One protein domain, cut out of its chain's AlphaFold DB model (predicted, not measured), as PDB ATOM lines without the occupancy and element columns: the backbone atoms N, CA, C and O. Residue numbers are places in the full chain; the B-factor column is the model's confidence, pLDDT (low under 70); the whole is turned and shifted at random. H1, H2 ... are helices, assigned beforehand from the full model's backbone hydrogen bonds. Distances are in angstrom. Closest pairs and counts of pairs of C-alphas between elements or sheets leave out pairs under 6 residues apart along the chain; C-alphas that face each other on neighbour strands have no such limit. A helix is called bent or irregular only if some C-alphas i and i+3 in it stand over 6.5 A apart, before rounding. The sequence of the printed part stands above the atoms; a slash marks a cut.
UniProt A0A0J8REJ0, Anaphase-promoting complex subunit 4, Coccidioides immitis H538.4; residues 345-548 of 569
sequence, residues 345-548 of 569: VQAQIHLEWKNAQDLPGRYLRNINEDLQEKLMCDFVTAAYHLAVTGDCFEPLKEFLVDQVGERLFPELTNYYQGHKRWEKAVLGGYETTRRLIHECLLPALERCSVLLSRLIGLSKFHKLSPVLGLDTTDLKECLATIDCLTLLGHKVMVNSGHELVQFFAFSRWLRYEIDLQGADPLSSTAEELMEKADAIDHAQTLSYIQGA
ATOM      1  N   VAL A 345      -0.774  10.829   3.120       88.00
ATOM      2  CA  VAL A 345      -1.540   9.650   3.567       88.00
ATOM      3  C   VAL A 345      -1.063   8.382   2.857       88.00
ATOM      4  O   VAL A 345      -0.871   7.358   3.507       88.00
ATOM      5  N   GLN A 346      -0.829   8.443   1.544       87.19
ATOM      6  CA  GLN A 346      -0.317   7.308   0.773       87.19
ATOM      7  C   GLN A 346       1.079   6.878   1.248       87.19
ATOM      8  O   GLN A 346       1.319   5.681   1.415       87.19
ATOM      9  N   ALA A 347       1.977   7.832   1.511       85.12
ATOM     10  CA  ALA A 347       3.301   7.547   2.063       85.12
ATOM     11  C   ALA A 347       3.211   6.887   3.451       85.12
ATOM     12  O   ALA A 347       3.905   5.901   3.701       85.12
ATOM     13  N   GLN A 348       2.303   7.357   4.317       84.50
ATOM     14  CA  GLN A 348       2.077   6.743   5.628       84.50
ATOM     15  C   GLN A 348       1.538   5.318   5.509       84.50
ATOM     16  O   GLN A 348       2.034   4.423   6.185       84.50
ATOM     17  N   ILE A 349       0.546   5.089   4.641       86.38
ATOM     18  CA  ILE A 349      -0.003   3.748   4.399       86.38
ATOM     19  C   ILE A 349       1.112   2.802   3.944       86.38
ATOM     20  O   ILE A 349       1.194   1.676   4.427       86.38
ATOM     21  N   HIS A 350       2.000   3.263   3.060       85.56
ATOM     22  CA  HIS A 350       3.127   2.460   2.600       85.56
ATOM     23  C   HIS A 350       4.127   2.143   3.725       85.56
ATOM     24  O   HIS A 350       4.586   1.006   3.830       85.56
ATOM     25  N   LEU A 351       4.443   3.117   4.584       84.56
ATOM     26  CA  LEU A 351       5.349   2.923   5.718       84.56
ATOM     27  C   LEU A 351       4.781   1.931   6.742       84.56
ATOM     28  O   LEU A 351       5.477   0.997   7.134       84.56
ATOM     29  N   GLU A 352       3.517   2.098   7.139       84.06
ATOM     30  CA  GLU A 352       2.859   1.194   8.093       84.06
ATOM     31  C   GLU A 352       2.718  -0.217   7.524       84.06
ATOM     32  O   GLU A 352       2.983  -1.198   8.218       84.06
ATOM     33  N   TRP A 353       2.382  -0.331   6.237       83.75
ATOM     34  CA  TRP A 353       2.320  -1.621   5.559       83.75
ATOM     35  C   TRP A 353       3.680  -2.326   5.541       83.75
ATOM     36  O   TRP A 353       3.778  -3.509   5.861       83.75
ATOM     37  N   LYS A 354       4.753  -1.591   5.226       83.38
ATOM     38  CA  LYS A 354       6.117  -2.126   5.247       83.38
ATOM     39  C   LYS A 354       6.517  -2.588   6.650       83.38
ATOM     40  O   LYS A 354       7.068  -3.676   6.788       83.38
ATOM     41  N   ASN A 355       6.207  -1.803   7.681       82.75
ATOM     42  CA  ASN A 355       6.492  -2.162   9.073       82.75
ATOM     43  C   ASN A 355       5.710  -3.407   9.520       82.75
ATOM     44  O   ASN A 355       6.254  -4.249  10.234       82.75
ATOM     45  N   ALA A 356       4.460  -3.549   9.072       81.62
ATOM     46  CA  ALA A 356       3.622  -4.706   9.369       81.62
ATOM     47  C   ALA A 356       4.142  -5.999   8.718       81.62
ATOM     48  O   ALA A 356       3.987  -7.071   9.298       81.62
ATOM     49  N   GLN A 357       4.767  -5.900   7.537       80.69
ATOM     50  CA  GLN A 357       5.259  -7.045   6.762       80.69
ATOM     51  C   GLN A 357       6.739  -7.391   7.010       80.69
ATOM     52  O   GLN A 357       7.130  -8.533   6.782       80.69
ATOM     53  N   ASP A 358       7.569  -6.465   7.505       81.38
ATOM     54  CA  ASP A 358       9.005  -6.717   7.730       81.38
ATOM     55  C   ASP A 358       9.248  -7.815   8.779       81.38
ATOM     56  O   ASP A 358      10.071  -8.708   8.579       81.38
ATOM     57  N   LEU A 359       8.499  -7.799   9.884       78.38
ATOM     58  CA  LEU A 359       8.666  -8.775  10.963       78.38
ATOM     59  C   LEU A 359       8.189 -10.193  10.572       78.38
ATOM     60  O   LEU A 359       8.981 -11.126  10.720       78.38
ATOM     61  N   PRO A 360       6.983 -10.386   9.998       76.00
ATOM     62  CA  PRO A 360       6.588 -11.670   9.411       76.00
ATOM     63  C   PRO A 360       7.527 -12.120   8.287       76.00
ATOM     64  O   PRO A 360       7.890 -13.291   8.225       76.00
ATOM     65  N   GLY A 361       7.968 -11.198   7.424       78.88
ATOM     66  CA  GLY A 361       8.870 -11.500   6.314       78.88
ATOM     67  C   GLY A 361      10.222 -12.049   6.773       78.88
ATOM     68  O   GLY A 361      10.729 -12.996   6.175       78.88
ATOM     69  N   ARG A 362      10.784 -11.515   7.865       80.31
ATOM     70  CA  ARG A 362      12.009 -12.053   8.483       80.31
ATOM     71  C   ARG A 362      11.806 -13.468   9.016       80.31
ATOM     72  O   ARG A 362      12.633 -14.326   8.734       80.31
ATOM     73  N   TYR A 363      10.705 -13.723   9.727       76.62
ATOM     74  CA  TYR A 363      10.398 -15.070  10.214       76.62
ATOM     75  C   TYR A 363      10.232 -16.063   9.064       76.62
ATOM     76  O   TYR A 363      10.873 -17.106   9.068       76.62
ATOM     77  N   LEU A 364       9.448 -15.719   8.042       77.62
ATOM     78  CA  LEU A 364       9.231 -16.595   6.889       77.62
ATOM     79  C   LEU A 364      10.522 -16.881   6.121       77.62
ATOM     80  O   LEU A 364      10.715 -18.001   5.656       77.62
ATOM     81  N   ARG A 365      11.416 -15.895   5.999       80.56
ATOM     82  CA  ARG A 365      12.711 -16.088   5.346       80.56
ATOM     83  C   ARG A 365      13.600 -17.056   6.121       80.56
ATOM     84  O   ARG A 365      14.109 -17.986   5.509       80.56
ATOM     85  N   ASN A 366      13.720 -16.875   7.436       79.62
ATOM     86  CA  ASN A 366      14.521 -17.760   8.282       79.62
ATOM     87  C   ASN A 366      14.022 -19.213   8.194       79.62
ATOM     88  O   ASN A 366      14.809 -20.122   7.960       79.62
ATOM     89  N   ILE A 367      12.705 -19.430   8.297       76.62
ATOM     90  CA  ILE A 367      12.134 -20.782   8.222       76.62
ATOM     91  C   ILE A 367      12.317 -21.396   6.837       76.62
ATOM     92  O   ILE A 367      12.583 -22.585   6.727       76.62
ATOM     93  N   ASN A 368      12.115 -20.616   5.771       80.81
ATOM     94  CA  ASN A 368      12.270 -21.137   4.418       80.81
ATOM     95  C   ASN A 368      13.724 -21.532   4.143       80.81
ATOM     96  O   ASN A 368      13.935 -22.531   3.469       80.81
ATOM     97  N   GLU A 369      14.707 -20.801   4.676       80.81
ATOM     98  CA  GLU A 369      16.121 -21.188   4.602       80.81
ATOM     99  C   GLU A 369      16.344 -22.536   5.331       80.81
ATOM    100  O   GLU A 369      16.828 -23.488   4.715       80.81
ATOM    101  N   ASP A 370      15.845 -22.690   6.564       75.19
ATOM    102  CA  ASP A 370      15.969 -23.933   7.350       75.19
ATOM    103  C   ASP A 370      15.218 -25.139   6.733       75.19
ATOM    104  O   ASP A 370      15.694 -26.282   6.757       75.19
ATOM    105  N   LEU A 371      14.026 -24.910   6.171       73.88
ATOM    106  CA  LEU A 371      13.208 -25.946   5.532       73.88
ATOM    107  C   LEU A 371      13.740 -26.341   4.152       73.88
ATOM    108  O   LEU A 371      13.635 -27.515   3.783       73.88
ATOM    109  N   GLN A 372      14.331 -25.410   3.397       76.62
ATOM    110  CA  GLN A 372      14.975 -25.729   2.123       76.62
ATOM    111  C   GLN A 372      16.241 -26.560   2.330       76.62
ATOM    112  O   GLN A 372      16.454 -27.515   1.584       76.62
ATOM    113  N   GLU A 373      17.032 -26.270   3.365       73.94
ATOM    114  CA  GLU A 373      18.229 -27.051   3.688       73.94
ATOM    115  C   GLU A 373      17.906 -28.491   4.107       73.94
ATOM    116  O   GLU A 373      18.595 -29.425   3.689       73.94
ATOM    117  N   LYS A 374      16.855 -28.691   4.915       71.56
ATOM    118  CA  LYS A 374      16.546 -30.004   5.510       71.56
ATOM    119  C   LYS A 374      15.546 -30.844   4.698       71.56
ATOM    120  O   LYS A 374      15.671 -32.067   4.686       71.56
ATOM    121  N   LEU A 375      14.551 -30.229   4.049       63.97
ATOM    122  CA  LEU A 375      13.380 -30.926   3.480       63.97
ATOM    123  C   LEU A 375      12.992 -30.484   2.055       63.97
ATOM    124  O   LEU A 375      12.095 -31.098   1.481       63.97
ATOM    125  N   MET A 376      13.656 -29.478   1.464       66.69
ATOM    126  CA  MET A 376      13.318 -28.917   0.139       66.69
ATOM    127  C   MET A 376      11.847 -28.455   0.026       66.69
ATOM    128  O   MET A 376      11.246 -28.534  -1.046       66.69
ATOM    129  N   CYS A 377      11.257 -27.988   1.131       69.56
ATOM    130  CA  CYS A 377       9.857 -27.564   1.211       69.56
ATOM    131  C   CYS A 377       9.740 -26.086   1.605       69.56
ATOM    132  O   CYS A 377      10.567 -25.570   2.352       69.56
ATOM    133  N   ASP A 378       8.664 -25.429   1.168       75.25
ATOM    134  CA  ASP A 378       8.328 -24.063   1.584       75.25
ATOM    135  C   ASP A 378       7.448 -24.076   2.846       75.25
ATOM    136  O   ASP A 378       6.631 -24.987   3.036       75.25
ATOM    137  N   PHE A 379       7.516 -23.024   3.669       76.56
ATOM    138  CA  PHE A 379       6.708 -22.872   4.889       76.56
ATOM    139  C   PHE A 379       5.209 -23.101   4.657       76.56
ATOM    140  O   PHE A 379       4.540 -23.728   5.471       76.56
ATOM    141  N   VAL A 380       4.679 -22.653   3.516       80.25
ATOM    142  CA  VAL A 380       3.269 -22.832   3.132       80.25
ATOM    143  C   VAL A 380       2.905 -24.309   3.052       80.25
ATOM    144  O   VAL A 380       1.864 -24.718   3.557       80.25
ATOM    145  N   THR A 381       3.768 -25.118   2.436       80.12
ATOM    146  CA  THR A 381       3.543 -26.560   2.282       80.12
ATOM    147  C   THR A 381       3.675 -27.291   3.613       80.12
ATOM    148  O   THR A 381       2.851 -28.152   3.915       80.12
ATOM    149  N   ALA A 382       4.638 -26.889   4.447       79.19
ATOM    150  CA  ALA A 382       4.834 -27.450   5.778       79.19
ATOM    151  C   ALA A 382       3.667 -27.113   6.725       79.19
ATOM    152  O   ALA A 382       3.152 -27.995   7.406       79.19
ATOM    153  N   ALA A 383       3.194 -25.865   6.718       79.62
ATOM    154  CA  ALA A 383       2.050 -25.424   7.513       79.62
ATOM    155  C   ALA A 383       0.730 -26.042   7.020       79.62
ATOM    156  O   ALA A 383      -0.120 -26.403   7.829       79.62
ATOM    157  N   TYR A 384       0.565 -26.212   5.704       81.69
ATOM    158  CA  TYR A 384      -0.590 -26.910   5.136       81.69
ATOM    159  C   TYR A 384      -0.600 -28.394   5.526       81.69
ATOM    160  O   TYR A 384      -1.645 -28.923   5.895       81.69
ATOM    161  N   HIS A 385       0.563 -29.055   5.494       82.62
ATOM    162  CA  HIS A 385       0.706 -30.430   5.969       82.62
ATOM    163  C   HIS A 385       0.357 -30.537   7.453       82.62
ATOM    164  O   HIS A 385      -0.469 -31.374   7.809       82.62
ATOM    165  N   LEU A 386       0.906 -29.657   8.297       82.75
ATOM    166  CA  LEU A 386       0.617 -29.619   9.732       82.75
ATOM    167  C   LEU A 386      -0.885 -29.471  10.001       82.75
ATOM    168  O   LEU A 386      -1.458 -30.256  10.745       82.75
ATOM    169  N   ALA A 387      -1.545 -28.521   9.337       78.75
ATOM    170  CA  ALA A 387      -2.967 -28.266   9.543       78.75
ATOM    171  C   ALA A 387      -3.884 -29.423   9.093       78.75
ATOM    172  O   ALA A 387      -4.997 -29.538   9.597       78.75
ATOM    173  N   VAL A 388      -3.453 -30.252   8.134       79.25
ATOM    174  CA  VAL A 388      -4.256 -31.366   7.591       79.25
ATOM    175  C   VAL A 388      -3.943 -32.699   8.271       79.25
ATOM    176  O   VAL A 388      -4.838 -33.520   8.450       79.25
ATOM    177  N   THR A 389      -2.678 -32.938   8.611       75.50
ATOM    178  CA  THR A 389      -2.204 -34.234   9.123       75.50
ATOM    179  C   THR A 389      -1.982 -34.238  10.630       75.50
ATOM    180  O   THR A 389      -1.954 -35.310  11.222       75.50
ATOM    181  N   GLY A 390      -1.823 -33.066  11.256       72.69
ATOM    182  CA  GLY A 390      -1.383 -32.938  12.647       72.69
ATOM    183  C   GLY A 390       0.108 -33.239  12.858       72.69
ATOM    184  O   GLY A 390       0.630 -32.993  13.944       72.69
ATOM    185  N   ASP A 391       0.815 -33.717  11.829       75.69
ATOM    186  CA  ASP A 391       2.232 -34.057  11.908       75.69
ATOM    187  C   ASP A 391       3.101 -32.827  11.618       75.69
ATOM    188  O   ASP A 391       3.114 -32.271  10.510       75.69
ATOM    189  N   CYS A 392       3.861 -32.418  12.637       73.00
ATOM    190  CA  CYS A 392       4.809 -31.315  12.560       73.00
ATOM    191  C   CYS A 392       6.201 -31.822  12.177       73.00
ATOM    192  O   CYS A 392       6.771 -32.676  12.859       73.00
ATOM    193  N   PHE A 393       6.779 -31.266  11.112       77.69
ATOM    194  CA  PHE A 393       8.179 -31.516  10.776       77.69
ATOM    195  C   PHE A 393       9.094 -30.992  11.888       77.69
ATOM    196  O   PHE A 393       8.885 -29.898  12.409       77.69
ATOM    197  N   GLU A 394      10.154 -31.731  12.207       72.44
ATOM    198  CA  GLU A 394      11.081 -31.373  13.289       72.44
ATOM    199  C   GLU A 394      11.686 -29.957  13.159       72.44
ATOM    200  O   GLU A 394      11.668 -29.226  14.148       72.44
ATOM    201  N   PRO A 395      12.079 -29.468  11.963       75.06
ATOM    202  CA  PRO A 395      12.554 -28.088  11.806       75.06
ATOM    203  C   PRO A 395      11.457 -27.036  12.025       75.06
ATOM    204  O   PRO A 395      11.726 -25.938  12.505       75.06
ATOM    205  N   LEU A 396      10.202 -27.369  11.697       75.31
ATOM    206  CA  LEU A 396       9.061 -26.493  11.958       75.31
ATOM    207  C   LEU A 396       8.754 -26.446  13.461       75.31
ATOM    208  O   LEU A 396       8.425 -25.384  13.982       75.31
ATOM    209  N   LYS A 397       8.918 -27.567  14.170       74.56
ATOM    210  CA  LYS A 397       8.778 -27.646  15.628       74.56
ATOM    211  C   LYS A 397       9.855 -26.836  16.351       74.56
ATOM    212  O   LYS A 397       9.507 -26.054  17.234       74.56
ATOM    213  N   GLU A 398      11.122 -26.973  15.950       76.25
ATOM    214  CA  GLU A 398      12.237 -26.149  16.450       76.25
ATOM    215  C   GLU A 398      11.921 -24.660  16.261       76.25
ATOM    216  O   GLU A 398      11.979 -23.878  17.205       76.25
ATOM    217  N   PHE A 399      11.473 -24.259  15.072       77.12
ATOM    218  CA  PHE A 399      11.097 -22.872  14.822       77.12
ATOM    219  C   PHE A 399       9.918 -22.386  15.690       77.12
ATOM    220  O   PHE A 399       9.990 -21.312  16.297       77.12
ATOM    221  N   LEU A 400       8.825 -23.154  15.764       73.62
ATOM    222  CA  LEU A 400       7.625 -22.772  16.513       73.62
ATOM    223  C   LEU A 400       7.899 -22.649  18.017       73.62
ATOM    224  O   LEU A 400       7.413 -21.710  18.645       73.62
ATOM    225  N   VAL A 401       8.689 -23.560  18.586       71.94
ATOM    226  CA  VAL A 401       8.967 -23.602  20.028       71.94
ATOM    227  C   VAL A 401      10.130 -22.682  20.408       71.94
ATOM    228  O   VAL A 401      10.010 -21.930  21.378       71.94
ATOM    229  N   ASP A 402      11.222 -22.680  19.641       69.19
ATOM    230  CA  ASP A 402      12.444 -21.959  20.011       69.19
ATOM    231  C   ASP A 402      12.484 -20.519  19.472       69.19
ATOM    232  O   ASP A 402      12.923 -19.626  20.198       69.19
ATOM    233  N   GLN A 403      11.992 -20.246  18.253       67.81
ATOM    234  CA  GLN A 403      12.006 -18.886  17.678       67.81
ATOM    235  C   GLN A 403      10.704 -18.103  17.904       67.81
ATOM    236  O   GLN A 403      10.748 -16.912  18.210       67.81
ATOM    237  N   VAL A 404       9.534 -18.737  17.760       66.94
ATOM    238  CA  VAL A 404       8.232 -18.047  17.908       66.94
ATOM    239  C   VAL A 404       7.696 -18.121  19.337       66.94
ATOM    240  O   VAL A 404       7.126 -17.143  19.839       66.94
ATOM    241  N   GLY A 405       7.898 -19.264  19.996       61.59
ATOM    242  CA  GLY A 405       7.468 -19.545  21.365       61.59
ATOM    243  C   GLY A 405       8.349 -18.937  22.460       61.59
ATOM    244  O   GLY A 405       7.941 -18.975  23.616       61.59
ATOM    245  N   GLU A 406       9.505 -18.365  22.089       54.09
ATOM    246  CA  GLU A 406      10.636 -17.918  22.924       54.09
ATOM    247  C   GLU A 406      10.477 -18.156  24.443       54.09
ATOM    248  O   GLU A 406       9.813 -17.406  25.174       54.09
ATOM    249  N   ARG A 407      11.128 -19.238  24.898       46.31
ATOM    250  CA  ARG A 407      11.198 -19.719  26.284       46.31
ATOM    251  C   ARG A 407      11.605 -18.627  27.279       46.31
ATOM    252  O   ARG A 407      12.644 -17.980  27.179       46.31
ATOM    253  N   LEU A 408      10.789 -18.535  28.318       41.22
ATOM    254  CA  LEU A 408      10.931 -17.723  29.520       41.22
ATOM    255  C   LEU A 408      11.894 -18.447  30.481       41.22
ATOM    256  O   LEU A 408      11.584 -19.546  30.941       41.22
ATOM    257  N   PHE A 409      13.053 -17.861  30.796       38.03
ATOM    258  CA  PHE A 409      13.859 -18.320  31.935       38.03
ATOM    259  C   PHE A 409      13.004 -18.214  33.212       38.03
ATOM    260  O   PHE A 409      12.524 -17.120  33.523       38.03
ATOM    261  N   PRO A 410      12.776 -19.313  33.950       42.00
ATOM    262  CA  PRO A 410      11.791 -19.356  35.019       42.00
ATOM    263  C   PRO A 410      12.366 -18.718  36.281       42.00
ATOM    264  O   PRO A 410      12.828 -19.422  37.161       42.00
ATOM    265  N   GLU A 411      12.358 -17.388  36.374       38.84
ATOM    266  CA  GLU A 411      12.414 -16.712  37.681       38.84
ATOM    267  C   GLU A 411      11.906 -15.263  37.699       38.84
ATOM    268  O   GLU A 411      11.684 -14.723  38.779       38.84
ATOM    269  N   LEU A 412      11.582 -14.640  36.560       40.16
ATOM    270  CA  LEU A 412      10.820 -13.386  36.562       40.16
ATOM    271  C   LEU A 412       9.691 -13.417  35.526       40.16
ATOM    272  O   LEU A 412       9.898 -13.513  34.321       40.16
ATOM    273  N   THR A 413       8.475 -13.322  36.045       42.31
ATOM    274  CA  THR A 413       7.166 -13.236  35.397       42.31
ATOM    275  C   THR A 413       7.172 -12.374  34.120       42.31
ATOM    276  O   THR A 413       7.159 -11.152  34.230       42.31
ATOM    277  N   ASN A 414       7.155 -12.973  32.916       39.41
ATOM    278  CA  ASN A 414       6.591 -12.357  31.695       39.41
ATOM    279  C   ASN A 414       6.466 -13.332  30.501       39.41
ATOM    280  O   ASN A 414       7.427 -13.581  29.782       39.41
ATOM    281  N   TYR A 415       5.241 -13.834  30.316       43.03
ATOM    282  CA  TYR A 415       4.667 -14.633  29.214       43.03
ATOM    283  C   TYR A 415       5.196 -14.323  27.780       43.03
ATOM    284  O   TYR A 415       5.401 -13.156  27.449       43.03
ATOM    285  N   TYR A 416       5.297 -15.364  26.930       47.59
ATOM    286  CA  TYR A 416       5.435 -15.418  25.450       47.59
ATOM    287  C   TYR A 416       5.612 -14.074  24.703       47.59
ATOM    288  O   TYR A 416       4.646 -13.327  24.511       47.59
ATOM    289  N   GLN A 417       6.825 -13.762  24.224       58.91
ATOM    290  CA  GLN A 417       7.111 -12.469  23.573       58.91
ATOM    291  C   GLN A 417       7.105 -12.505  22.034       58.91
ATOM    292  O   GLN A 417       6.695 -11.512  21.433       58.91
ATOM    293  N   GLY A 418       7.498 -13.606  21.384       66.12
ATOM    294  CA  GLY A 418       7.621 -13.701  19.918       66.12
ATOM    295  C   GLY A 418       6.281 -13.639  19.171       66.12
ATOM    296  O   GLY A 418       6.020 -12.674  18.444       66.12
ATOM    297  N   HIS A 419       5.395 -14.617  19.408       72.38
ATOM    298  CA  HIS A 419       4.035 -14.667  18.835       72.38
ATOM    299  C   HIS A 419       3.230 -13.389  19.115       72.38
ATOM    300  O   HIS A 419       2.695 -12.773  18.197       72.38
ATOM    301  N   LYS A 420       3.234 -12.906  20.364       78.19
ATOM    302  CA  LYS A 420       2.488 -11.698  20.754       78.19
ATOM    303  C   LYS A 420       3.006 -10.431  20.063       78.19
ATOM    304  O   LYS A 420       2.227  -9.517  19.793       78.19
ATOM    305  N   ARG A 421       4.314 -10.343  19.776       78.50
ATOM    306  CA  ARG A 421       4.893  -9.248  18.975       78.50
ATOM    307  C   ARG A 421       4.481  -9.356  17.508       78.50
ATOM    308  O   ARG A 421       4.149  -8.325  16.931       78.50
ATOM    309  N   TRP A 422       4.461 -10.562  16.938       81.44
ATOM    310  CA  TRP A 422       3.964 -10.801  15.578       81.44
ATOM    311  C   TRP A 422       2.494 -10.391  15.460       81.44
ATOM    312  O   TRP A 422       2.159  -9.526  14.651       81.44
ATOM    313  N   GLU A 423       1.637 -10.916  16.332       83.31
ATOM    314  CA  GLU A 423       0.215 -10.583  16.379       83.31
ATOM    315  C   GLU A 423      -0.008  -9.072  16.513       83.31
ATOM    316  O   GLU A 423      -0.741  -8.476  15.726       83.31
ATOM    317  N   LYS A 424       0.683  -8.421  17.458       85.94
ATOM    318  CA  LYS A 424       0.557  -6.975  17.670       85.94
ATOM    319  C   LYS A 424       1.027  -6.154  16.466       85.94
ATOM    320  O   LYS A 424       0.405  -5.137  16.167       85.94
ATOM    321  N   ALA A 425       2.111  -6.556  15.802       83.12
ATOM    322  CA  ALA A 425       2.639  -5.850  14.635       83.12
ATOM    323  C   ALA A 425       1.669  -5.927  13.447       83.12
ATOM    324  O   ALA A 425       1.361  -4.904  12.836       83.12
ATOM    325  N   VAL A 426       1.139  -7.118  13.164       84.19
ATOM    326  CA  VAL A 426       0.241  -7.340  12.027       84.19
ATOM    327  C   VAL A 426      -1.143  -6.741  12.286       84.19
ATOM    328  O   VAL A 426      -1.621  -5.962  11.462       84.19
ATOM    329  N   LEU A 427      -1.763  -7.002  13.446       85.31
ATOM    330  CA  LEU A 427      -3.056  -6.394  13.802       85.31
ATOM    331  C   LEU A 427      -2.966  -4.868  13.826       85.31
ATOM    332  O   LEU A 427      -3.781  -4.196  13.198       85.31
ATOM    333  N   GLY A 428      -1.938  -4.325  14.486       84.81
ATOM    334  CA  GLY A 428      -1.703  -2.885  14.535       84.81
ATOM    335  C   GLY A 428      -1.526  -2.281  13.141       84.81
ATOM    336  O   GLY A 428      -2.102  -1.233  12.854       84.81
ATOM    337  N   GLY A 429      -0.801  -2.956  12.246       84.06
ATOM    338  CA  GLY A 429      -0.616  -2.529  10.858       84.06
ATOM    339  C   GLY A 429      -1.911  -2.499  10.041       84.06
ATOM    340  O   GLY A 429      -2.209  -1.500   9.383       84.06
ATOM    341  N   TYR A 430      -2.726  -3.557  10.099       85.31
ATOM    342  CA  TYR A 430      -4.002  -3.601   9.375       85.31
ATOM    343  C   TYR A 430      -5.027  -2.606   9.942       85.31
ATOM    344  O   TYR A 430      -5.710  -1.925   9.172       85.31
ATOM    345  N   GLU A 431      -5.132  -2.471  11.268       88.38
ATOM    346  CA  GLU A 431      -6.035  -1.508  11.908       88.38
ATOM    347  C   GLU A 431      -5.648  -0.061  11.592       88.38
ATOM    348  O   GLU A 431      -6.509   0.738  11.220       88.38
ATOM    349  N   THR A 432      -4.359   0.278  11.674       87.50
ATOM    350  CA  THR A 432      -3.864   1.621  11.325       87.50
ATOM    351  C   THR A 432      -4.040   1.918   9.841       87.50
ATOM    352  O   THR A 432      -4.519   2.997   9.502       87.50
ATOM    353  N   THR A 433      -3.768   0.959   8.951       87.19
ATOM    354  CA  THR A 433      -4.014   1.107   7.507       87.19
ATOM    355  C   THR A 433      -5.492   1.379   7.227       87.19
ATOM    356  O   THR A 433      -5.836   2.337   6.531       87.19
ATOM    357  N   ARG A 434      -6.397   0.600   7.834       88.94
ATOM    358  CA  ARG A 434      -7.846   0.832   7.727       88.94
ATOM    359  C   ARG A 434      -8.233   2.193   8.283       88.94
ATOM    360  O   ARG A 434      -9.061   2.873   7.678       88.94
ATOM    361  N   ARG A 435      -7.636   2.602   9.406       90.00
ATOM    362  CA  ARG A 435      -7.831   3.917  10.024       90.00
ATOM    363  C   ARG A 435      -7.447   5.064   9.101       90.00
ATOM    364  O   ARG A 435      -8.252   5.963   8.885       90.00
ATOM    365  N   LEU A 436      -6.269   4.992   8.494       87.88
ATOM    366  CA  LEU A 436      -5.792   5.986   7.535       87.88
ATOM    367  C   LEU A 436      -6.712   6.073   6.309       87.88
ATOM    368  O   LEU A 436      -7.014   7.171   5.847       87.88
ATOM    369  N   ILE A 437      -7.224   4.946   5.810       89.31
ATOM    370  CA  ILE A 437      -8.119   4.957   4.646       89.31
ATOM    371  C   ILE A 437      -9.469   5.606   4.983       89.31
ATOM    372  O   ILE A 437      -9.911   6.491   4.251       89.31
ATOM    373  N   HIS A 438     -10.124   5.205   6.079       89.00
ATOM    374  CA  HIS A 438     -11.471   5.699   6.385       89.00
ATOM    375  C   HIS A 438     -11.499   7.085   7.043       89.00
ATOM    376  O   HIS A 438     -12.388   7.870   6.733       89.00
ATOM    377  N   GLU A 439     -10.547   7.414   7.925       88.12
ATOM    378  CA  GLU A 439     -10.520   8.717   8.612       88.12
ATOM    379  C   GLU A 439      -9.809   9.802   7.796       88.12
ATOM    380  O   GLU A 439     -10.104  10.984   7.968       88.12
ATOM    381  N   CYS A 440      -8.845   9.431   6.942       86.25
ATOM    382  CA  CYS A 440      -7.987  10.400   6.253       86.25
ATOM    383  C   CYS A 440      -8.202  10.401   4.737       86.25
ATOM    384  O   CYS A 440      -8.503  11.457   4.180       86.25
ATOM    385  N   LEU A 441      -8.057   9.254   4.064       89.38
ATOM    386  CA  LEU A 441      -8.069   9.195   2.599       89.38
ATOM    387  C   LEU A 441      -9.455   9.493   2.013       89.38
ATOM    388  O   LEU A 441      -9.585  10.432   1.234       89.38
ATOM    389  N   LEU A 442     -10.491   8.739   2.400       90.38
ATOM    390  CA  LEU A 442     -11.838   8.892   1.829       90.38
ATOM    391  C   LEU A 442     -12.416  10.309   2.027       90.38
ATOM    392  O   LEU A 442     -12.811  10.915   1.028       90.38
ATOM    393  N   PRO A 443     -12.366  10.921   3.231       89.31
ATOM    394  CA  PRO A 443     -12.867  12.286   3.414       89.31
ATOM    395  C   PRO A 443     -12.102  13.327   2.585       89.31
ATOM    396  O   PRO A 443     -12.672  14.336   2.164       89.31
ATOM    397  N   ALA A 444     -10.805  13.113   2.335       88.38
ATOM    398  CA  ALA A 444     -10.020  13.997   1.479       88.38
ATOM    399  C   ALA A 444     -10.441  13.895   0.002       88.38
ATOM    400  O   ALA A 444     -10.491  14.919  -0.681       88.38
ATOM    401  N   LEU A 445     -10.786  12.697  -0.478       89.88
ATOM    402  CA  LEU A 445     -11.266  12.480  -1.847       89.88
ATOM    403  C   LEU A 445     -12.657  13.063  -2.070       89.88
ATOM    404  O   LEU A 445     -12.872  13.744  -3.071       89.88
ATOM    405  N   GLU A 446     -13.564  12.882  -1.111       88.19
ATOM    406  CA  GLU A 446     -14.894  13.496  -1.144       88.19
ATOM    407  C   GLU A 446     -14.787  15.023  -1.252       88.19
ATOM    408  O   GLU A 446     -15.412  15.640  -2.117       88.19
ATOM    409  N   ARG A 447     -13.909  15.644  -0.453       87.19
ATOM    410  CA  ARG A 447     -13.613  17.085  -0.542       87.19
ATOM    411  C   ARG A 447     -13.056  17.483  -1.908       87.19
ATOM    412  O   ARG A 447     -13.478  18.499  -2.459       87.19
ATOM    413  N   CYS A 448     -12.140  16.699  -2.477       88.38
ATOM    414  CA  CYS A 448     -11.628  16.971  -3.821       88.38
ATOM    415  C   CYS A 448     -12.740  16.899  -4.876       88.38
ATOM    416  O   CYS A 448     -12.782  17.749  -5.763       88.38
ATOM    417  N   SER A 449     -13.664  15.941  -4.758       89.69
ATOM    418  CA  SER A 449     -14.812  15.803  -5.661       89.69
ATOM    419  C   SER A 449     -15.758  17.011  -5.581       89.69
ATOM    420  O   SER A 449     -16.160  17.554  -6.616       89.69
ATOM    421  N   VAL A 450     -16.036  17.529  -4.375       87.81
ATOM    422  CA  VAL A 450     -16.825  18.765  -4.192       87.81
ATOM    423  C   VAL A 450     -16.125  19.974  -4.824       87.81
ATOM    424  O   VAL A 450     -16.755  20.743  -5.562       87.81
ATOM    425  N   LEU A 451     -14.817  20.133  -4.596       85.62
ATOM    426  CA  LEU A 451     -14.032  21.225  -5.177       85.62
ATOM    427  C   LEU A 451     -13.987  21.155  -6.707       85.62
ATOM    428  O   LEU A 451     -14.236  22.164  -7.371       85.62
ATOM    429  N   LEU A 452     -13.723  19.975  -7.276       87.88
ATOM    430  CA  LEU A 452     -13.728  19.766  -8.723       87.88
ATOM    431  C   LEU A 452     -15.110  20.021  -9.319       87.88
ATOM    432  O   LEU A 452     -15.209  20.689 -10.342       87.88
ATOM    433  N   SER A 453     -16.184  19.588  -8.659       88.06
ATOM    434  CA  SER A 453     -17.556  19.873  -9.096       88.06
ATOM    435  C   SER A 453     -17.828  21.379  -9.168       88.06
ATOM    436  O   SER A 453     -18.427  21.865 -10.132       88.06
ATOM    437  N   ARG A 454     -17.321  22.151  -8.197       83.19
ATOM    438  CA  ARG A 454     -17.404  23.618  -8.213       83.19
ATOM    439  C   ARG A 454     -16.550  24.234  -9.324       83.19
ATOM    440  O   ARG A 454     -17.026  25.141 -10.001       83.19
ATOM    441  N   LEU A 455     -15.334  23.735  -9.558       82.75
ATOM    442  CA  LEU A 455     -14.460  24.175 -10.658       82.75
ATOM    443  C   LEU A 455     -15.061  23.862 -12.040       82.75
ATOM    444  O   LEU A 455     -15.001  24.688 -12.951       82.75
ATOM    445  N   ILE A 456     -15.724  22.713 -12.188       85.12
ATOM    446  CA  ILE A 456     -16.509  22.357 -13.379       85.12
ATOM    447  C   ILE A 456     -17.696  23.318 -13.537       85.12
ATOM    448  O   ILE A 456     -18.012  23.748 -14.644       85.12
ATOM    449  N   GLY A 457     -18.350  23.691 -12.435       82.69
ATOM    450  CA  GLY A 457     -19.374  24.735 -12.433       82.69
ATOM    451  C   GLY A 457     -18.838  26.074 -12.948       82.69
ATOM    452  O   GLY A 457     -19.457  26.683 -13.814       82.69
ATOM    453  N   LEU A 458     -17.663  26.498 -12.468       79.31
ATOM    454  CA  LEU A 458     -17.008  27.751 -12.860       79.31
ATOM    455  C   LEU A 458     -16.550  27.756 -14.326       79.31
ATOM    456  O   LEU A 458     -16.742  28.752 -15.017       79.31
ATOM    457  N   SER A 459     -15.999  26.649 -14.824       79.00
ATOM    458  CA  SER A 459     -15.524  26.534 -16.215       79.00
ATOM    459  C   SER A 459     -16.654  26.549 -17.251       79.00
ATOM    460  O   SER A 459     -16.455  27.010 -18.374       79.00
ATOM    461  N   LYS A 460     -17.878  26.147 -16.880       78.81
ATOM    462  CA  LYS A 460     -19.066  26.278 -17.745       78.81
ATOM    463  C   LYS A 460     -19.494  27.734 -17.973       78.81
ATOM    464  O   LYS A 460     -20.247  28.004 -18.911       78.81
ATOM    465  N   PHE A 461     -19.026  28.686 -17.164       73.88
ATOM    466  CA  PHE A 461     -19.307  30.105 -17.384       73.88
ATOM    467  C   PHE A 461     -18.424  30.670 -18.512       73.88
ATOM    468  O   PHE A 461     -17.299  31.124 -18.311       73.88
ATOM    469  N   HIS A 462     -19.005  30.708 -19.714       56.06
ATOM    470  CA  HIS A 462     -18.369  31.029 -21.003       56.06
ATOM    471  C   HIS A 462     -17.654  32.398 -21.097       56.06
ATOM    472  O   HIS A 462     -16.872  32.628 -22.011       56.06
ATOM    473  N   LYS A 463     -17.904  33.330 -20.165       62.62
ATOM    474  CA  LYS A 463     -17.251  34.656 -20.153       62.62
ATOM    475  C   LYS A 463     -15.816  34.628 -19.609       62.62
ATOM    476  O   LYS A 463     -15.063  35.561 -19.859       62.62
ATOM    477  N   LEU A 464     -15.458  33.595 -18.845       59.09
ATOM    478  CA  LEU A 464     -14.208  33.509 -18.079       59.09
ATOM    479  C   LEU A 464     -13.298  32.365 -18.550       59.09
ATOM    480  O   LEU A 464     -12.081  32.467 -18.394       59.09
ATOM    481  N   SER A 465     -13.854  31.323 -19.178       59.69
ATOM    482  CA  SER A 465     -13.087  30.175 -19.675       59.69
ATOM    483  C   SER A 465     -11.969  30.525 -20.675       59.69
ATOM    484  O   SER A 465     -10.868  30.018 -20.467       59.69
ATOM    485  N   PRO A 466     -12.134  31.429 -21.672       61.94
ATOM    486  CA  PRO A 466     -11.042  31.722 -22.606       61.94
ATOM    487  C   PRO A 466      -9.927  32.582 -21.993       61.94
ATOM    488  O   PRO A 466      -8.818  32.603 -22.512       61.94
ATOM    489  N   VAL A 467     -10.201  33.305 -20.901       61.34
ATOM    490  CA  VAL A 467      -9.211  34.169 -20.229       61.34
ATOM    491  C   VAL A 467      -8.368  33.375 -19.230       61.34
ATOM    492  O   VAL A 467      -7.218  33.727 -18.986       61.34
ATOM    493  N   LEU A 468      -8.945  32.320 -18.649       65.56
ATOM    494  CA  LEU A 468      -8.325  31.518 -17.592       65.56
ATOM    495  C   LEU A 468      -7.797  30.162 -18.081       65.56
ATOM    496  O   LEU A 468      -7.101  29.501 -17.320       65.56
ATOM    497  N   GLY A 469      -8.119  29.746 -19.313       68.50
ATOM    498  CA  GLY A 469      -7.651  28.475 -19.878       68.50
ATOM    499  C   GLY A 469      -8.192  27.244 -19.144       68.50
ATOM    500  O   GLY A 469      -7.492  26.249 -19.010       68.50
ATOM    501  N   LEU A 470      -9.411  27.330 -18.599       72.69
ATOM    502  CA  LEU A 470     -10.043  26.224 -17.875       72.69
ATOM    503  C   LEU A 470     -10.851  25.348 -18.830       72.69
ATOM    504  O   LEU A 470     -12.016  25.648 -19.113       72.69
ATOM    505  N   ASP A 471     -10.252  24.242 -19.262       79.94
ATOM    506  CA  ASP A 471     -10.928  23.264 -20.104       79.94
ATOM    507  C   ASP A 471     -11.798  22.308 -19.279       79.94
ATOM    508  O   ASP A 471     -11.386  21.679 -18.301       79.94
ATOM    509  N   THR A 472     -13.072  22.218 -19.668       81.94
ATOM    510  CA  THR A 472     -14.064  21.382 -18.966       81.94
ATOM    511  C   THR A 472     -13.821  19.881 -19.145       81.94
ATOM    512  O   THR A 472     -14.365  19.089 -18.377       81.94
ATOM    513  N   THR A 473     -13.065  19.485 -20.170       84.88
ATOM    514  CA  THR A 473     -12.686  18.095 -20.457       84.88
ATOM    515  C   THR A 473     -11.708  17.591 -19.409       84.88
ATOM    516  O   THR A 473     -11.991  16.608 -18.730       84.88
ATOM    517  N   ASP A 474     -10.647  18.352 -19.179       85.50
ATOM    518  CA  ASP A 474      -9.531  17.973 -18.317       85.50
ATOM    519  C   ASP A 474      -9.986  17.882 -16.857       85.50
ATOM    520  O   ASP A 474      -9.642  16.950 -16.131       85.50
ATOM    521  N   LEU A 475     -10.862  18.799 -16.430       86.44
ATOM    522  CA  LEU A 475     -11.473  18.749 -15.099       86.44
ATOM    523  C   LEU A 475     -12.375  17.520 -14.898       86.44
ATOM    524  O   LEU A 475     -12.463  17.012 -13.779       86.44
ATOM    525  N   LYS A 476     -13.048  17.029 -15.948       88.19
ATOM    526  CA  LYS A 476     -13.855  15.798 -15.869       88.19
ATOM    527  C   LYS A 476     -12.983  14.550 -15.834       88.19
ATOM    528  O   LYS A 476     -13.320  13.618 -15.112       88.19
ATOM    529  N   GLU A 477     -11.881  14.533 -16.576       90.50
ATOM    530  CA  GLU A 477     -10.891  13.458 -16.477       90.50
ATOM    531  C   GLU A 477     -10.295  13.410 -15.068       90.50
ATOM    532  O   GLU A 477     -10.248  12.345 -14.456       90.50
ATOM    533  N   CYS A 478      -9.971  14.570 -14.487       89.56
ATOM    534  CA  CYS A 478      -9.542  14.658 -13.094       89.56
ATOM    535  C   CYS A 478     -10.607  14.096 -12.139       89.56
ATOM    536  O   CYS A 478     -10.277  13.291 -11.272       89.56
ATOM    537  N   LEU A 479     -11.885  14.446 -12.317       91.44
ATOM    538  CA  LEU A 479     -12.973  13.883 -11.509       91.44
ATOM    539  C   LEU A 479     -13.015  12.348 -11.614       91.44
ATOM    540  O   LEU A 479     -13.031  11.668 -10.592       91.44
ATOM    541  N   ALA A 480     -12.918  11.803 -12.831       91.50
ATOM    542  CA  ALA A 480     -12.901  10.360 -13.057       91.50
ATOM    543  C   ALA A 480     -11.709   9.669 -12.368       91.50
ATOM    544  O   ALA A 480     -11.868   8.579 -11.818       91.50
ATOM    545  N   THR A 481     -10.526  10.300 -12.338       91.62
ATOM    546  CA  THR A 481      -9.372   9.752 -11.601       91.62
ATOM    547  C   THR A 481      -9.615   9.710 -10.092       91.62
ATOM    548  O   THR A 481      -9.252   8.725  -9.448       91.62
ATOM    549  N   ILE A 482     -10.277  10.723  -9.523       91.44
ATOM    550  CA  ILE A 482     -10.619  10.758  -8.093       91.44
ATOM    551  C   ILE A 482     -11.683   9.711  -7.759       91.44
ATOM    552  O   ILE A 482     -11.566   9.026  -6.741       91.44
ATOM    553  N   ASP A 483     -12.672   9.523  -8.629       91.00
ATOM    554  CA  ASP A 483     -13.690   8.482  -8.463       91.00
ATOM    555  C   ASP A 483     -13.058   7.081  -8.518       91.00
ATOM    556  O   ASP A 483     -13.351   6.226  -7.677       91.00
ATOM    557  N   CYS A 484     -12.112   6.856  -9.439       92.12
ATOM    558  CA  CYS A 484     -11.328   5.620  -9.484       92.12
ATOM    559  C   CYS A 484     -10.532   5.410  -8.192       92.12
ATOM    560  O   CYS A 484     -10.539   4.309  -7.641       92.12
ATOM    561  N   LEU A 485      -9.877   6.453  -7.675       89.62
ATOM    562  CA  LEU A 485      -9.105   6.364  -6.436       89.62
ATOM    563  C   LEU A 485     -10.001   6.086  -5.218       89.62
ATOM    564  O   LEU A 485      -9.618   5.329  -4.329       89.62
ATOM    565  N   THR A 486     -11.218   6.629  -5.208       90.88
ATOM    566  CA  THR A 486     -12.229   6.360  -4.175       90.88
ATOM    567  C   THR A 486     -12.668   4.897  -4.215       90.88
ATOM    568  O   THR A 486     -12.685   4.219  -3.185       90.88
ATOM    569  N   LEU A 487     -12.934   4.360  -5.412       91.94
ATOM    570  CA  LEU A 487     -13.254   2.944  -5.598       91.94
ATOM    571  C   LEU A 487     -12.108   2.036  -5.131       91.94
ATOM    572  O   LEU A 487     -12.351   1.025  -4.469       91.94
ATOM    573  N   LEU A 488     -10.861   2.394  -5.452       89.00
ATOM    574  CA  LEU A 488      -9.678   1.676  -4.980       89.00
ATOM    575  C   LEU A 488      -9.569   1.728  -3.451       89.00
ATOM    576  O   LEU A 488      -9.365   0.687  -2.835       89.00
ATOM    577  N   GLY A 489      -9.800   2.887  -2.827       88.50
ATOM    578  CA  GLY A 489      -9.823   3.031  -1.369       88.50
ATOM    579  C   GLY A 489     -10.829   2.092  -0.692       88.50
ATOM    580  O   GLY A 489     -10.487   1.405   0.272       88.50
ATOM    581  N   HIS A 490     -12.045   1.980  -1.236       90.88
ATOM    582  CA  HIS A 490     -13.041   1.027  -0.736       90.88
ATOM    583  C   HIS A 490     -12.631  -0.435  -0.949       90.88
ATOM    584  O   HIS A 490     -12.806  -1.248  -0.042       90.88
ATOM    585  N   LYS A 491     -12.046  -0.783  -2.103       88.94
ATOM    586  CA  LYS A 491     -11.536  -2.144  -2.349       88.94
ATOM    587  C   LYS A 491     -10.431  -2.525  -1.365       88.94
ATOM    588  O   LYS A 491     -10.493  -3.596  -0.773       88.94
ATOM    589  N   VAL A 492      -9.472  -1.633  -1.119       87.44
ATOM    590  CA  VAL A 492      -8.403  -1.845  -0.127       87.44
ATOM    591  C   VAL A 492      -8.996  -2.042   1.275       87.44
ATOM    592  O   VAL A 492      -8.547  -2.907   2.027       87.44
ATOM    593  N   MET A 493     -10.056  -1.311   1.628       88.31
ATOM    594  CA  MET A 493     -10.753  -1.487   2.907       88.31
ATOM    595  C   MET A 493     -11.440  -2.857   3.036       88.31
ATOM    596  O   MET A 493     -11.360  -3.482   4.092       88.31
ATOM    597  N   VAL A 494     -12.090  -3.341   1.976       88.94
ATOM    598  CA  VAL A 494     -12.726  -4.670   1.967       88.94
ATOM    599  C   VAL A 494     -11.669  -5.771   2.051       88.94
ATOM    600  O   VAL A 494     -11.778  -6.656   2.899       88.94
ATOM    601  N   ASN A 495     -10.614  -5.684   1.238       86.31
ATOM    602  CA  ASN A 495      -9.542  -6.678   1.211       86.31
ATOM    603  C   ASN A 495      -8.783  -6.733   2.543       86.31
ATOM    604  O   ASN A 495      -8.580  -7.815   3.081       86.31
ATOM    605  N   SER A 496      -8.440  -5.579   3.128       85.94
ATOM    606  CA  SER A 496      -7.810  -5.527   4.457       85.94
ATOM    607  C   SER A 496      -8.720  -6.070   5.559       85.94
ATOM    608  O   SER A 496      -8.237  -6.663   6.518       85.94
ATOM    609  N   GLY A 497     -10.040  -5.907   5.429       86.62
ATOM    610  CA  GLY A 497     -11.001  -6.528   6.335       86.62
ATOM    611  C   GLY A 497     -11.007  -8.049   6.247       86.62
ATOM    612  O   GLY A 497     -10.997  -8.712   7.281       86.62
ATOM    613  N   HIS A 498     -10.978  -8.589   5.031       85.75
ATOM    614  CA  HIS A 498     -10.955 -10.031   4.803       85.75
ATOM    615  C   HIS A 498      -9.647 -10.668   5.299       85.75
ATOM    616  O   HIS A 498      -9.684 -11.662   6.022       85.75
ATOM    617  N   GLU A 499      -8.499 -10.053   4.990       84.00
ATOM    618  CA  GLU A 499      -7.183 -10.528   5.443       84.00
ATOM    619  C   GLU A 499      -7.027 -10.457   6.969       84.00
ATOM    620  O   GLU A 499      -6.420 -11.347   7.555       84.00
ATOM    621  N   LEU A 500      -7.607  -9.450   7.635       85.88
ATOM    622  CA  LEU A 500      -7.557  -9.336   9.097       85.88
ATOM    623  C   LEU A 500      -8.314 -10.484   9.778       85.88
ATOM    624  O   LEU A 500      -7.810 -11.067  10.735       85.88
ATOM    625  N   VAL A 501      -9.504 -10.832   9.279       86.44
ATOM    626  CA  VAL A 501     -10.294 -11.956   9.811       86.44
ATOM    627  C   VAL A 501      -9.545 -13.278   9.620       86.44
ATOM    628  O   VAL A 501      -9.398 -14.048  10.568       86.44
ATOM    629  N   GLN A 502      -8.982 -13.487   8.428       84.44
ATOM    630  CA  GLN A 502      -8.137 -14.642   8.120       84.44
ATOM    631  C   GLN A 502      -6.887 -14.710   9.015       84.44
ATOM    632  O   GLN A 502      -6.551 -15.779   9.526       84.44
ATOM    633  N   PHE A 503      -6.231 -13.571   9.265       84.75
ATOM    634  CA  PHE A 503      -5.085 -13.490  10.168       84.75
ATOM    635  C   PHE A 503      -5.468 -13.798  11.617       84.75
ATOM    636  O   PHE A 503      -4.699 -14.446  12.316       84.75
ATOM    637  N   PHE A 504      -6.644 -13.377  12.087       84.56
ATOM    638  CA  PHE A 504      -7.089 -13.676  13.449       84.56
ATOM    639  C   PHE A 504      -7.302 -15.182  13.660       84.56
ATOM    640  O   PHE A 504      -6.863 -15.734  14.671       84.56
ATOM    641  N   ALA A 505      -7.915 -15.859  12.680       84.19
ATOM    642  CA  ALA A 505      -8.044 -17.316  12.681       84.19
ATOM    643  C   ALA A 505      -6.664 -17.998  12.690       84.19
ATOM    644  O   ALA A 505      -6.404 -18.849  13.543       84.19
ATOM    645  N   PHE A 506      -5.747 -17.541  11.828       85.19
ATOM    646  CA  PHE A 506      -4.371 -18.035  11.774       85.19
ATOM    647  C   PHE A 506      -3.581 -17.780  13.066       85.19
ATOM    648  O   PHE A 506      -2.912 -18.684  13.545       85.19
ATOM    649  N   SER A 507      -3.671 -16.592  13.670       83.62
ATOM    650  CA  SER A 507      -2.982 -16.241  14.924       83.62
ATOM    651  C   SER A 507      -3.421 -17.156  16.067       83.62
ATOM    652  O   SER A 507      -2.587 -17.644  16.834       83.62
ATOM    653  N   ARG A 508      -4.731 -17.434  16.148       82.69
ATOM    654  CA  ARG A 508      -5.308 -18.341  17.144       82.69
ATOM    655  C   ARG A 508      -4.873 -19.789  16.916       82.69
ATOM    656  O   ARG A 508      -4.540 -20.455  17.892       82.69
ATOM    657  N   TRP A 509      -4.844 -20.248  15.665       85.06
ATOM    658  CA  TRP A 509      -4.320 -21.569  15.311       85.06
ATOM    659  C   TRP A 509      -2.820 -21.687  15.608       85.06
ATOM    660  O   TRP A 509      -2.401 -22.621  16.272       85.06
ATOM    661  N   LEU A 510      -2.010 -20.703  15.217       80.00
ATOM    662  CA  LEU A 510      -0.568 -20.708  15.455       80.00
ATOM    663  C   LEU A 510      -0.246 -20.759  16.952       80.00
ATOM    664  O   LEU A 510       0.642 -21.490  17.373       80.00
ATOM    665  N   ARG A 511      -0.993 -20.007  17.770       78.38
ATOM    666  CA  ARG A 511      -0.868 -20.069  19.229       78.38
ATOM    667  C   ARG A 511      -1.208 -21.457  19.767       78.38
ATOM    668  O   ARG A 511      -0.489 -21.967  20.615       78.38
ATOM    669  N   TYR A 512      -2.288 -22.042  19.261       77.88
ATOM    670  CA  TYR A 512      -2.695 -23.392  19.618       77.88
ATOM    671  C   TYR A 512      -1.612 -24.430  19.281       77.88
ATOM    672  O   TYR A 512      -1.274 -25.240  20.136       77.88
ATOM    673  N   GLU A 513      -1.014 -24.359  18.091       74.69
ATOM    674  CA  GLU A 513       0.062 -25.268  17.674       74.69
ATOM    675  C   GLU A 513       1.342 -25.091  18.500       74.69
ATOM    676  O   GLU A 513       2.000 -26.073  18.831       74.69
ATOM    677  N   ILE A 514       1.695 -23.856  18.878       74.75
ATOM    678  CA  ILE A 514       2.838 -23.598  19.772       74.75
ATOM    679  C   ILE A 514       2.595 -24.242  21.144       74.75
ATOM    680  O   ILE A 514       3.487 -24.908  21.672       74.75
ATOM    681  N   ASP A 515       1.392 -24.075  21.700       72.81
ATOM    682  CA  ASP A 515       1.018 -24.655  22.991       72.81
ATOM    683  C   ASP A 515       0.977 -26.198  22.917       72.81
ATOM    684  O   ASP A 515       1.442 -26.869  23.838       72.81
ATOM    685  N   LEU A 516       0.489 -26.771  21.808       75.12
ATOM    686  CA  LEU A 516       0.407 -28.221  21.588       75.12
ATOM    687  C   LEU A 516       1.789 -28.866  21.397       75.12
ATOM    688  O   LEU A 516       2.076 -29.892  22.006       75.12
ATOM    689  N   GLN A 517       2.661 -28.268  20.581       71.50
ATOM    690  CA  GLN A 517       3.998 -28.805  20.290       71.50
ATOM    691  C   GLN A 517       5.011 -28.546  21.414       71.50
ATOM    692  O   GLN A 517       6.030 -29.242  21.494       71.50
ATOM    693  N   GLY A 518       4.745 -27.549  22.263       67.44
ATOM    694  CA  GLY A 518       5.503 -27.262  23.480       67.44
ATOM    695  C   GLY A 518       5.075 -28.090  24.697       67.44
ATOM    696  O   GLY A 518       5.843 -28.177  25.657       67.44
ATOM    697  N   ALA A 519       3.883 -28.696  24.675       68.56
ATOM    698  CA  ALA A 519       3.407 -29.587  25.727       68.56
ATOM    699  C   ALA A 519       3.982 -31.004  25.572       68.56
ATOM    700  O   ALA A 519       4.117 -31.531  24.467       68.56
ATOM    701  N   ASP A 520       4.295 -31.649  26.698       64.50
ATOM    702  CA  ASP A 520       4.687 -33.058  26.683       64.50
ATOM    703  C   ASP A 520       3.488 -33.934  26.261       64.50
ATOM    704  O   ASP A 520       2.396 -33.779  26.818       64.50
ATOM    705  N   PRO A 521       3.675 -34.909  25.348       60.72
ATOM    706  CA  PRO A 521       2.594 -35.686  24.722       60.72
ATOM    707  C   PRO A 521       1.801 -36.600  25.678       60.72
ATOM    708  O   PRO A 521       0.855 -37.254  25.257       60.72
ATOM    709  N   LEU A 522       2.184 -36.665  26.958       56.88
ATOM    710  CA  LEU A 522       1.532 -37.453  28.015       56.88
ATOM    711  C   LEU A 522       0.871 -36.574  29.096       56.88
ATOM    712  O   LEU A 522       0.433 -37.084  30.127       56.88
ATOM    713  N   SER A 523       0.852 -35.253  28.913       66.00
ATOM    714  CA  SER A 523       0.285 -34.313  29.881       66.00
ATOM    715  C   SER A 523      -1.224 -34.148  29.678       66.00
ATOM    716  O   SER A 523      -1.683 -34.017  28.547       66.00
ATOM    717  N   SER A 524      -1.994 -34.035  30.768       59.22
ATOM    718  CA  SER A 524      -3.439 -33.735  30.718       59.22
ATOM    719  C   SER A 524      -3.750 -32.417  29.994       59.22
ATOM    720  O   SER A 524      -4.838 -32.222  29.466       59.22
ATOM    721  N   THR A 525      -2.770 -31.512  29.930       60.84
ATOM    722  CA  THR A 525      -2.857 -30.262  29.163       60.84
ATOM    723  C   THR A 525      -2.894 -30.482  27.649       60.84
ATOM    724  O   THR A 525      -3.539 -29.705  26.954       60.84
ATOM    725  N   ALA A 526      -2.265 -31.545  27.133       58.12
ATOM    726  CA  ALA A 526      -2.315 -31.894  25.716       58.12
ATOM    727  C   ALA A 526      -3.695 -32.454  25.331       58.12
ATOM    728  O   ALA A 526      -4.228 -32.088  24.287       58.12
ATOM    729  N   GLU A 527      -4.322 -33.252  26.203       60.09
ATOM    730  CA  GLU A 527      -5.690 -33.757  25.999       60.09
ATOM    731  C   GLU A 527      -6.729 -32.619  25.998       60.09
ATOM    732  O   GLU A 527      -7.546 -32.530  25.084       60.09
ATOM    733  N   GLU A 528      -6.640 -31.667  26.938       63.56
ATOM    734  CA  GLU A 528      -7.504 -30.472  26.953       63.56
ATOM    735  C   GLU A 528      -7.294 -29.549  25.740       63.56
ATOM    736  O   GLU A 528      -8.194 -28.798  25.347       63.56
ATOM    737  N   LEU A 529      -6.090 -29.542  25.165       63.88
ATOM    738  CA  LEU A 529      -5.799 -28.811  23.936       63.88
ATOM    739  C   LEU A 529      -6.360 -29.562  22.725       63.88
ATOM    740  O   LEU A 529      -6.974 -28.932  21.869       63.88
ATOM    741  N   MET A 530      -6.267 -30.887  22.654       62.78
ATOM    742  CA  MET A 530      -6.894 -31.662  21.575       62.78
ATOM    743  C   MET A 530      -8.415 -31.452  21.511       62.78
ATOM    744  O   MET A 530      -8.953 -31.284  20.423       62.78
ATOM    745  N   GLU A 531      -9.103 -31.320  22.650       62.56
ATOM    746  CA  GLU A 531     -10.537 -30.973  22.677       62.56
ATOM    747  C   GLU A 531     -10.837 -29.548  22.167       62.56
ATOM    748  O   GLU A 531     -11.929 -29.263  21.676       62.56
ATOM    749  N   LYS A 532      -9.868 -28.627  22.253       63.88
ATOM    750  CA  LYS A 532      -9.989 -27.256  21.727       63.88
ATOM    751  C   LYS A 532      -9.672 -27.149  20.233       63.88
ATOM    752  O   LYS A 532      -9.906 -26.074  19.674       63.88
ATOM    753  N   ALA A 533      -9.190 -28.219  19.592       61.75
ATOM    754  CA  ALA A 533      -8.928 -28.259  18.152       61.75
ATOM    755  C   ALA A 533     -10.208 -28.011  17.336       61.75
ATOM    756  O   ALA A 533     -10.197 -27.220  16.397       61.75
ATOM    757  N   ASP A 534     -11.340 -28.568  17.779       62.09
ATOM    758  CA  ASP A 534     -12.649 -28.423  17.123       62.09
ATOM    759  C   ASP A 534     -13.164 -26.969  17.097       62.09
ATOM    760  O   ASP A 534     -14.063 -26.624  16.328       62.09
ATOM    761  N   ALA A 535     -12.600 -26.087  17.929       67.25
ATOM    762  CA  ALA A 535     -12.960 -24.672  17.985       67.25
ATOM    763  C   ALA A 535     -12.167 -23.791  16.997       67.25
ATOM    764  O   ALA A 535     -12.348 -22.565  17.001       67.25
ATOM    765  N   ILE A 536     -11.268 -24.376  16.200       73.62
ATOM    766  CA  ILE A 536     -10.419 -23.662  15.242       73.62
ATOM    767  C   ILE A 536     -11.077 -23.661  13.860       73.62
ATOM    768  O   ILE A 536     -11.465 -24.691  13.316       73.62
ATOM    769  N   ASP A 537     -11.166 -22.478  13.249       76.38
ATOM    770  CA  ASP A 537     -11.613 -22.346  11.862       76.38
ATOM    771  C   ASP A 537     -10.463 -22.681  10.899       76.38
ATOM    772  O   ASP A 537      -9.680 -21.819  10.471       76.38
ATOM    773  N   HIS A 538     -10.348 -23.966  10.567       76.19
ATOM    774  CA  HIS A 538      -9.346 -24.464   9.628       76.19
ATOM    775  C   HIS A 538      -9.553 -23.906   8.210       76.19
ATOM    776  O   HIS A 538      -8.576 -23.683   7.499       76.19
ATOM    777  N   ALA A 539     -10.788 -23.602   7.794       79.31
ATOM    778  CA  ALA A 539     -11.055 -23.082   6.453       79.31
ATOM    779  C   ALA A 539     -10.452 -21.680   6.263       79.31
ATOM    780  O   ALA A 539      -9.758 -21.423   5.273       79.31
ATOM    781  N   GLN A 540     -10.649 -20.786   7.235       79.94
ATOM    782  CA  GLN A 540     -10.057 -19.446   7.196       79.94
ATOM    783  C   GLN A 540      -8.535 -19.487   7.341       79.94
ATOM    784  O   GLN A 540      -7.832 -18.788   6.609       79.94
ATOM    785  N   THR A 541      -8.026 -20.354   8.215       78.94
ATOM    786  CA  THR A 541      -6.587 -20.531   8.446       78.94
ATOM    787  C   THR A 541      -5.862 -20.993   7.181       78.94
ATOM    788  O   THR A 541      -4.869 -20.391   6.774       78.94
ATOM    789  N   LEU A 542      -6.397 -22.000   6.486       79.06
ATOM    790  CA  LEU A 542      -5.820 -22.497   5.235       79.06
ATOM    791  C   LEU A 542      -5.888 -21.446   4.118       79.06
ATOM    792  O   LEU A 542      -4.932 -21.299   3.356       79.06
ATOM    793  N   SER A 543      -6.972 -20.665   4.058       77.06
ATOM    794  CA  SER A 543      -7.094 -19.565   3.091       77.06
ATOM    795  C   SER A 543      -6.062 -18.451   3.320       77.06
ATOM    796  O   SER A 543      -5.581 -17.851   2.358       77.06
ATOM    797  N   TYR A 544      -5.668 -18.210   4.577       79.81
ATOM    798  CA  TYR A 544      -4.607 -17.266   4.924       79.81
ATOM    799  C   TYR A 544      -3.226 -17.777   4.496       79.81
ATOM    800  O   TYR A 544      -2.474 -17.052   3.843       79.81
ATOM    801  N   ILE A 545      -2.921 -19.039   4.826       76.19
ATOM    802  CA  ILE A 545      -1.630 -19.689   4.547       76.19
ATOM    803  C   ILE A 545      -1.362 -19.759   3.037       76.19
ATOM    804  O   ILE A 545      -0.252 -19.472   2.595       76.19
ATOM    805  N   GLN A 546      -2.375 -20.102   2.236       72.94
ATOM    806  CA  GLN A 546      -2.236 -20.187   0.778       72.94
ATOM    807  C   GLN A 546      -2.226 -18.813   0.085       72.94
ATOM    808  O   GLN A 546      -1.628 -18.682  -0.981       72.94
ATOM    809  N   GLY A 547      -2.886 -17.804   0.664       71.94
ATOM    810  CA  GLY A 547      -3.097 -16.496   0.039       71.94
ATOM    811  C   GLY A 547      -2.275 -15.370   0.662       71.94
ATOM    812  O   GLY A 547      -1.205 -15.010   0.176       71.94
ATOM    813  N   ALA A 548      -2.804 -14.773   1.730       62.53
ATOM    814  CA  ALA A 548      -2.300 -13.513   2.276       62.53
ATOM    815  C   ALA A 548      -0.873 -13.598   2.848       62.53
ATOM    816  O   ALA A 548      -0.173 -12.587   2.877       62.53
TER     817      ALA A 548
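Overview. This is residues 345 to 548 of the 569 residues of the protein "Anaphase-promoting complex subunit 4" of Coccidioides immitis H538.4 (UniProt A0A0J8REJ0). A long helical hairpin makes the length of this domain: H4, bent but nearly straight, and the longer H6 run side by side in opposite ways, and the turn with little H5 lies at one tip. Toward the other end the shorter helices H1b, H2, H3, H7 and H8 gather as a head round the later part of H6, while H1a packs along H4a. Residues 461 to 467 stick out at the tip, and residues 409 to 414 stick out from the link before H4. The printed part has 204 residues with eight named helices, H1 to H8 in order, and no named strand: all helix. It is only just loose, close to extended, with a radius of gyration of the C-alphas of 24.8 A and spans of 88 by 39 by 31 A.

Along the chain. H1, residues 345 to 375, begins with C-alpha 345 at (-1.540, 9.650, 3.567). By its hydrogen bonds it was assigned as one helix, but it is bent: C-alphas 356 and 359 are 6.7 A apart, and its arms are H1a, 345 to 356, and H1b, 359 to 375, 23.9 A long. H2 is residues 379 to 389 and H3 394 to 404. H4, 418 to 459, was likewise assigned as one helix but is bent, with C-alphas 439 and 442 6.9 A apart; H4a, 418 to 439, is 31.0 A long and H4b, 442 to 459, 25.5 A. H5 is residues 465 to 468. H6, 472 to 518, is 67.5 A long and begins with C-alpha 472 at (-14.064, 21.382, -18.966). H7 is residues 524 to 535, neither bent nor irregular, but only just: C-alphas 531 and 534 are 6.5 A apart. H8, 538 to 548, is only just irregular, with C-alphas 545 and 548 6.6 A apart.

Arrangement. H6 is the hub, touching four other helices. It touches H4b at 6 degrees, a shallow tilt, opposite ways, the closest C-alphas being Ser 459 and Thr 472, 6.0 A. H6 touches H8 at a steep tilt of 51 degrees, closest at Phe 506 and Thr 541, 4.7 A. H1a touches H4a at a shallow tilt of 13 degrees, opposite ways, closest at Ala 356 and Gly 429, 5.0 A. H1a and H6 are apart. The O i to N i+4 pairs are within hydrogen-bond range throughout H1a, H1b, H2, H4a, H4b, H6 and H8, in 6 of 7 in H3 and 5 of 8 in H7; H5 is too short for one.

Size, cuts and confidence. The farthest C-alphas, of Lys 463 and Leu 522, are 88.7 A apart. The printed part has no cut. The link H3 to H4 is long, with 13 residues, and the others are tight. The mean pLDDT of the printed part is 76.9, with residues 402 to 418 and 518 to 535 among those under 70.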